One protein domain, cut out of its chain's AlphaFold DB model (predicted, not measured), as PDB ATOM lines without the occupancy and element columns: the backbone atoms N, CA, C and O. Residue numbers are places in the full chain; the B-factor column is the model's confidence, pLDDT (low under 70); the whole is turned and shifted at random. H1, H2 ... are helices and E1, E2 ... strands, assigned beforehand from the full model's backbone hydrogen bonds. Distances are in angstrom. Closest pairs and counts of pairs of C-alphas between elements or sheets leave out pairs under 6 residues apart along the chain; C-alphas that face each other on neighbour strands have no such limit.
ATOM      1  N   VAL A  30      24.568   4.796 308.450       89.56
ATOM      2  CA  VAL A  30      23.840   3.972 307.478       89.56
ATOM      3  C   VAL A  30      23.155   2.848 308.242       89.56
ATOM      4  O   VAL A  30      23.838   2.117 308.954       89.56
ATOM      5  N   VAL A  31      21.835   2.725 308.118       90.69
ATOM      6  CA  VAL A  31      21.017   1.778 308.895       90.69
ATOM      7  C   VAL A  31      20.030   1.035 308.003       90.69
ATOM      8  O   VAL A  31      19.649   1.523 306.939       90.69
ATOM      9  N   GLU A  32      19.579  -0.132 308.433       91.88
ATOM     10  CA  GLU A  32      18.516  -0.898 307.784       91.88
ATOM     11  C   GLU A  32      17.229  -0.808 308.611       91.88
ATOM     12  O   GLU A  32      17.245  -1.083 309.806       91.88
ATOM     13  N   PHE A  33      16.103  -0.461 307.988       90.31
ATOM     14  CA  PHE A  33      14.784  -0.622 308.601       90.31
ATOM     15  C   PHE A  33      14.056  -1.784 307.950       90.31
ATOM     16  O   PHE A  33      14.002  -1.883 306.720       90.31
ATOM     17  N   VAL A  34      13.470  -2.624 308.793       91.94
ATOM     18  CA  VAL A  34      12.670  -3.783 308.418       91.94
ATOM     19  C   VAL A  34      11.326  -3.672 309.107       91.94
ATOM     20  O   VAL A  34      11.260  -3.350 310.291       91.94
ATOM     21  N   GLY A  35      10.253  -3.948 308.382       89.62
ATOM     22  CA  GLY A  35       8.924  -3.981 308.970       89.62
ATOM     23  C   GLY A  35       7.927  -4.692 308.082       89.62
ATOM     24  O   GLY A  35       8.276  -5.280 307.058       89.62
ATOM     25  N   GLU A  36       6.661  -4.592 308.462       83.56
ATOM     26  CA  GLU A  36       5.550  -5.218 307.756       83.56
ATOM     27  C   GLU A  36       4.572  -4.151 307.269       83.56
ATOM     28  O   GLU A  36       4.345  -3.126 307.920       83.56
ATOM     29  N   ARG A  37       3.996  -4.364 306.086       74.44
ATOM     30  CA  ARG A  37       2.851  -3.587 305.603       74.44
ATOM     31  C   ARG A  37       1.789  -4.568 305.129       74.44
ATOM     32  O   ARG A  37       1.846  -5.053 304.001       74.44
ATOM     33  N   GLY A  38       0.837  -4.881 306.004       74.81
ATOM     34  CA  GLY A  38      -0.035  -6.037 305.786       74.81
ATOM     35  C   GLY A  38       0.794  -7.333 305.798       74.81
ATOM     36  O   GLY A  38       1.696  -7.435 306.619       74.81
ATOM     37  N   PRO A  39       0.558  -8.303 304.894       77.38
ATOM     38  CA  PRO A  39       1.242  -9.601 304.926       77.38
ATOM     39  C   PRO A  39       2.656  -9.589 304.316       77.38
ATOM     40  O   PRO A  39       3.278 -10.643 304.203       77.38
ATOM     41  N   VAL A  40       3.148  -8.438 303.845       79.19
ATOM     42  CA  VAL A  40       4.404  -8.356 303.090       79.19
ATOM     43  C   VAL A  40       5.494  -7.711 303.949       79.19
ATOM     44  O   VAL A  40       5.358  -6.532 304.306       79.19
ATOM     45  N   PRO A  41       6.587  -8.436 304.257       87.31
ATOM     46  CA  PRO A  41       7.749  -7.840 304.894       87.31
ATOM     47  C   PRO A  41       8.502  -6.955 303.897       87.31
ATOM     48  O   PRO A  41       8.600  -7.261 302.706       87.31
ATOM     49  N   TRP A  42       9.067  -5.857 304.383       89.19
ATOM     50  CA  TRP A  42       9.929  -4.970 303.608       89.19
ATOM     51  C   TRP A  42      11.229  -4.708 304.360       89.19
ATOM     52  O   TRP A  42      11.262  -4.704 305.586       89.19
ATOM     53  N   SER A  43      12.300  -4.459 303.608       91.25
ATOM     54  CA  SER A  43      13.577  -3.978 304.131       91.25
ATOM     55  C   SER A  43      14.098  -2.851 303.243       91.25
ATOM     56  O   SER A  43      13.962  -2.903 302.015       91.25
ATOM     57  N   ARG A  44      14.668  -1.809 303.856       91.44
ATOM     58  CA  ARG A  44      15.431  -0.768 303.157       91.44
ATOM     59  C   ARG A  44      16.612  -0.290 303.989       91.44
ATOM     60  O   ARG A  44      16.476  -0.038 305.182       91.44
ATOM     61  N   THR A  45      17.723  -0.043 303.306       91.06
ATOM     62  CA  THR A  45      18.890   0.649 303.857       91.06
ATOM     63  C   THR A  45      18.782   2.152 303.609       91.06
ATOM     64  O   THR A  45      18.462   2.581 302.499       91.06
ATOM     65  N   TYR A  46      19.058   2.947 304.637       90.19
ATOM     66  CA  TYR A  46      19.021   4.403 304.612       90.19
ATOM     67  C   TYR A  46      20.358   4.963 305.067       90.19
ATOM     68  O   TYR A  46      20.911   4.553 306.081       90.19
ATOM     69  N   ALA A  47      20.831   5.946 304.319       88.88
ATOM     70  CA  ALA A  47      21.880   6.857 304.719       88.88
ATOM     71  C   ALA A  47      21.228   8.047 305.440       88.88
ATOM     72  O   ALA A  47      20.437   8.773 304.831       88.88
ATOM     73  N   LEU A  48      21.491   8.205 306.735       87.50
ATOM     74  CA  LEU A  48      20.868   9.213 307.588       87.50
ATOM     75  C   LEU A  48      21.890  10.282 307.977       87.50
ATOM     76  O   LEU A  48      22.987   9.975 308.441       87.50
ATOM     77  N   ALA A  49      21.506  11.541 307.767       83.69
ATOM     78  CA  ALA A  49      22.329  12.700 308.094       83.69
ATOM     79  C   ALA A  49      22.441  12.917 309.608       83.69
ATOM     80  O   ALA A  49      23.496  13.311 310.081       83.69
ATOM     81  N   ASP A  50      21.364  12.637 310.345       83.12
ATOM     82  CA  ASP A  50      21.311  12.770 311.793       83.12
ATOM     83  C   ASP A  50      20.264  11.835 312.432       83.12
ATOM     84  O   ASP A  50      19.417  11.242 311.745       83.12
ATOM     85  N   GLY A  51      20.294  11.729 313.763       78.62
ATOM     86  CA  GLY A  51      19.282  11.029 314.558       78.62
ATOM     87  C   GLY A  51      17.847  11.488 314.270       78.62
ATOM     88  O   GLY A  51      16.941  10.663 314.154       78.62
ATOM     89  N   GLU A  52      17.624  12.788 314.059       83.81
ATOM     90  CA  GLU A  52      16.299  13.344 313.748       83.81
ATOM     91  C   GLU A  52      15.753  12.868 312.393       83.81
ATOM     92  O   GLU A  52      14.548  12.648 312.239       83.81
ATOM     93  N   ALA A  53      16.612  12.648 311.398       86.44
ATOM     94  CA  ALA A  53      16.239  12.031 310.131       86.44
ATOM     95  C   ALA A  53      15.741  10.597 310.345       86.44
ATOM     96  O   ALA A  53      14.720  10.214 309.761       86.44
ATOM     97  N   GLY A  54      16.403   9.846 311.230       84.81
ATOM     98  CA  GLY A  54      15.945   8.532 311.681       84.81
ATOM     99  C   GLY A  54      14.579   8.597 312.365       84.81
ATOM    100  O   GLY A  54      13.666   7.858 311.992       84.81
ATOM    101  N   LEU A  55      14.386   9.541 313.289       85.12
ATOM    102  CA  LEU A  55      13.112   9.732 313.995       85.12
ATOM    103  C   LEU A  55      11.967  10.101 313.056       85.12
ATOM    104  O   LEU A  55      10.875   9.542 313.162       85.12
ATOM    105  N   ARG A  56      12.197  11.006 312.099       88.75
ATOM    106  CA  ARG A  56      11.189  11.357 311.085       88.75
ATOM    107  C   ARG A  56      10.761  10.146 310.262       88.75
ATOM    108  O   ARG A  56       9.588  10.057 309.901       88.75
ATOM    109  N   LEU A  57      11.684   9.235 309.951       86.25
ATOM    110  CA  LEU A  57      11.372   8.001 309.236       86.25
ATOM    111  C   LEU A  57      10.560   7.043 310.114       86.25
ATOM    112  O   LEU A  57       9.516   6.561 309.683       86.25
ATOM    113  N   LEU A  58      10.998   6.831 311.352       87.88
ATOM    114  CA  LEU A  58      10.359   5.968 312.345       87.88
ATOM    115  C   LEU A  58       8.929   6.396 312.701       87.88
ATOM    116  O   LEU A  58       8.030   5.554 312.748       87.88
ATOM    117  N   ARG A  59       8.675   7.702 312.839       90.06
ATOM    118  CA  ARG A  59       7.330   8.249 313.096       90.06
ATOM    119  C   ARG A  59       6.322   7.901 311.997       90.06
ATOM    120  O   ARG A  59       5.133   7.806 312.281       90.06
ATOM    121  N   ARG A  60       6.764   7.640 310.757       87.50
ATOM    122  CA  ARG A  60       5.878   7.171 309.664       87.50
ATOM    123  C   ARG A  60       5.337   5.760 309.900       87.50
ATOM    124  O   ARG A  60       4.380   5.370 309.238       87.50
ATOM    125  N   PHE A  61       5.953   5.015 310.812       85.25
ATOM    126  CA  PHE A  61       5.570   3.663 311.204       85.25
ATOM    127  C   PHE A  61       4.978   3.605 312.622       85.25
ATOM    128  O   PHE A  61       4.737   2.516 313.127       85.25
ATOM    129  N   GLY A  62       4.728   4.760 313.259       87.94
ATOM    130  CA  GLY A  62       4.180   4.845 314.621       87.94
ATOM    131  C   GLY A  62       5.228   4.810 315.738       87.94
ATOM    132  O   GLY A  62       4.870   4.840 316.909       87.94
ATOM    133  N   CYS A  63       6.521   4.783 315.408       88.88
ATOM    134  CA  CYS A  63       7.587   4.773 316.407       88.88
ATOM    135  C   CYS A  63       7.927   6.194 316.884       88.88
ATOM    136  O   CYS A  63       8.254   7.063 316.071       88.88
ATOM    137  N   HIS A  64       7.913   6.418 318.200       85.56
ATOM    138  CA  HIS A  64       8.228   7.716 318.821       85.56
ATOM    139  C   HIS A  64       9.493   7.715 319.694       85.56
ATOM    140  O   HIS A  64       9.854   8.756 320.241       85.56
ATOM    141  N   GLU A  65      10.162   6.573 319.831       77.12
ATOM    142  CA  GLU A  65      11.357   6.429 320.661       77.12
ATOM    143  C   GLU A  65      12.533   7.250 320.112       77.12
ATOM    144  O   GLU A  65      12.691   7.360 318.900       77.12
ATOM    145  N   GLN A  66      13.359   7.822 320.993       70.75
ATOM    146  CA  GLN A  66      14.574   8.542 320.615       70.75
ATOM    147  C   GLN A  66      15.727   7.541 320.448       70.75
ATOM    148  O   GLN A  66      16.031   6.786 321.370       70.75
ATOM    149  N   LEU A  67      16.361   7.504 319.273       69.12
ATOM    150  CA  LEU A  67      17.414   6.537 318.974       69.12
ATOM    151  C   LEU A  67      18.719   7.245 318.614       69.12
ATOM    152  O   LEU A  67      18.751   7.924 317.587       69.12
ATOM    153  N   PRO A  68      19.799   7.076 319.402       80.75
ATOM    154  CA  PRO A  68      21.127   7.360 318.881       80.75
ATOM    155  C   PRO A  68      21.378   6.396 317.724       80.75
ATOM    156  O   PRO A  68      21.173   5.191 317.882       80.75
ATOM    157  N   LEU A  69      21.784   6.915 316.569       81.56
ATOM    158  CA  LEU A  69      22.061   6.071 315.418       81.56
ATOM    159  C   LEU A  69      23.498   5.565 315.491       81.56
ATOM    160  O   LEU A  69      24.434   6.329 315.736       81.56
ATOM    161  N   ARG A  70      23.694   4.275 315.230       86.19
ATOM    162  CA  ARG A  70      25.023   3.717 314.967       86.19
ATOM    163  C   ARG A  70      25.063   3.182 313.545       86.19
ATOM    164  O   ARG A  70      24.159   2.474 313.103       86.19
ATOM    165  N   HIS A  71      26.144   3.479 312.824       88.25
ATOM    166  CA  HIS A  71      26.409   2.856 311.525       88.25
ATOM    167  C   HIS A  71      26.249   1.339 311.624       88.25
ATOM    168  O   HIS A  71      26.777   0.733 312.559       88.25
ATOM    169  N   GLY A  72      25.538   0.738 310.674       90.19
ATOM    170  CA  GLY A  72      25.318  -0.701 310.593       90.19
ATOM    171  C   GLY A  72      24.232  -1.251 311.513       90.19
ATOM    172  O   GLY A  72      24.168  -2.468 311.695       90.19
ATOM    173  N   GLU A  73      23.412  -0.403 312.132       91.56
ATOM    174  CA  GLU A  73      22.237  -0.861 312.877       91.56
ATOM    175  C   GLU A  73      21.108  -1.312 311.950       91.56
ATOM    176  O   GLU A  73      20.864  -0.740 310.888       91.56
ATOM    177  N   ARG A  74      20.403  -2.350 312.391       93.25
ATOM    178  CA  ARG A  74      19.191  -2.880 311.783       93.25
ATOM    179  C   ARG A  74      18.054  -2.756 312.788       93.25
ATOM    180  O   ARG A  74      18.118  -3.321 313.876       93.25
ATOM    181  N   PHE A  75      17.011  -2.036 312.409       92.31
ATOM    182  CA  PHE A  75      15.808  -1.841 313.203       92.31
ATOM    183  C   PHE A  75      14.692  -2.719 312.658       92.31
ATOM    184  O   PHE A  75      14.302  -2.583 311.496       92.31
ATOM    185  N   VAL A  76      14.178  -3.611 313.497       92.81
ATOM    186  CA  VAL A  76      13.056  -4.494 313.172       92.81
ATOM    187  C   VAL A  76      11.818  -3.965 313.881       92.81
ATOM    188  O   VAL A  76      11.771  -3.927 315.110       92.81
ATOM    189  N   LEU A  77      10.846  -3.514 313.093       91.75
ATOM    190  CA  LEU A  77       9.633  -2.844 313.548       91.75
ATOM    191  C   LEU A  77       8.437  -3.785 313.415       91.75
ATOM    192  O   LEU A  77       8.208  -4.336 312.334       91.75
ATOM    193  N   SER A  78       7.639  -3.919 314.470       89.81
ATOM    194  CA  SER A  78       6.329  -4.567 314.365       89.81
ATOM    195  C   SER A  78       5.264  -3.604 313.799       89.81
ATOM    196  O   SER A  78       5.499  -2.388 313.711       89.81
ATOM    197  N   PRO A  79       4.082  -4.104 313.383       87.75
ATOM    198  CA  PRO A  79       2.984  -3.252 312.932       87.75
ATOM    199  C   PRO A  79       2.630  -2.167 313.958       87.75
ATOM    200  O   PRO A  79       2.521  -2.434 315.151       87.75
ATOM    201  N   ASN A  80       2.449  -0.929 313.487       85.44
ATOM    202  CA  ASN A  80       2.202   0.259 314.321       85.44
ATOM    203  C   ASN A  80       3.259   0.519 315.411       85.44
ATOM    204  O   ASN A  80       2.995   1.277 316.341       85.44
ATOM    205  N   CYS A  81       4.445  -0.084 315.288       88.38
ATOM    206  CA  CYS A  81       5.528   0.023 316.255       88.38
ATOM    207  C   CYS A  81       5.159  -0.418 317.679       88.38
ATOM    208  O   CYS A  81       5.571   0.209 318.653       88.38
ATOM    209  N   GLU A  82       4.397  -1.505 317.819       89.38
ATOM    210  CA  GLU A  82       4.179  -2.137 319.129       89.38
ATOM    211  C   GLU A  82       5.511  -2.581 319.769       89.38
ATOM    212  O   GLU A  82       5.687  -2.505 320.984       89.38
ATOM    213  N   SER A  83       6.477  -2.993 318.945       89.06
ATOM    214  CA  SER A  83       7.847  -3.279 319.343       89.06
ATOM    215  C   SER A  83       8.848  -2.796 318.293       89.06
ATOM    216  O   SER A  83       8.585  -2.765 317.087       89.06
ATOM    217  N   LEU A  84      10.030  -2.423 318.783       90.50
ATOM    218  CA  LEU A  84      11.198  -2.069 317.989       90.50
ATOM    219  C   LEU A  84      12.389  -2.847 318.545       90.50
ATOM    220  O   LEU A  84      12.811  -2.633 319.682       90.50
ATOM    221  N   HIS A  85      12.943  -3.748 317.738       91.62
ATOM    222  CA  HIS A  85      14.161  -4.483 318.071       91.62
ATOM    223  C   HIS A  85      15.351  -3.901 317.315       91.62
ATOM    224  O   HIS A  85      15.232  -3.473 316.165       91.62
ATOM    225  N   ARG A  86      16.509  -3.880 317.977       90.62
ATOM    226  CA  ARG A  86      17.766  -3.368 317.426       90.62
ATOM    227  C   ARG A  86      18.726  -4.524 317.260       90.62
ATOM    228  O   ARG A  86      18.945  -5.296 318.190       90.62
ATOM    229  N   GLU A  87      19.299  -4.615 316.080       91.06
ATOM    230  CA  GLU A  87      20.241  -5.649 315.695       91.06
ATOM    231  C   GLU A  87      21.397  -5.024 314.913       91.06
ATOM    232  O   GLU A  87      21.367  -3.854 314.523       91.06
ATOM    233  N   ARG A  88      22.423  -5.824 314.633       90.88
ATOM    234  CA  ARG A  88      23.438  -5.482 313.637       90.88
ATOM    235  C   ARG A  88      22.985  -5.947 312.260       90.88
ATOM    236  O   ARG A  88      22.447  -7.045 312.108       90.88
ATOM    237  N   MET A  89      23.248  -5.136 311.240       94.12
ATOM    238  CA  MET A  89      23.158  -5.587 309.852       94.12
ATOM    239  C   MET A  89      24.065  -6.809 309.641       94.12
ATOM    240  O   MET A  89      25.059  -7.014 310.341       94.12
TER     241      MET A  89
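What this domain is: This is residues 30 to 89 of the 166 residues of an uncharacterized protein of Deltaproteobacteria bacterium RIFOXYA12_FULL_61_11 (UniProt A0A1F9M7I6). A strongly twisted four-stranded sheet has one short helix, H1, packed on one face beside the strands; its other face is bare. The 60 printed residues run E1, E2, H1, E3, E4; the sheet's order is E2, E1, E3, E4, mixed. The class is mixed, helices and strands. The whole is compact, radius of gyration of the C-alphas 10.6 A, spanning 30 by 22 by 15 A.

How they stand to each other: Look first at inner strands E1, residues 30 to 37, and E3, residues 73 to 77: parallel, 14 degrees, N 32 to O 73 2.8 A. E2, residues 40 to 48, forms an antiparallel hairpin with E1, N 33 to O 44 2.9 A; E4, residues 84 to 88, forms one with E3, N 74 to O 87 2.8 A. These pairs are within hydrogen-bond range, as is every O i to N i+4 pair of H1, residues 51 to 59. H1 is on the sheet, height 6.9 A, over none of its strands.

Where its parts are: Find C-alpha 30 at (23.840, 3.972, 307.478); E1 runs 22.4 A. E2 spans 24.5 A, H1 12.4 A, E3 12.8 A; E4, 13.4 A, ends at C-alpha 88, (23.438, -5.482, 313.637).

The domain as a whole: The printed part has no cut. Residues 60 to 72 make the long link; residue 67 has pLDDT under 70.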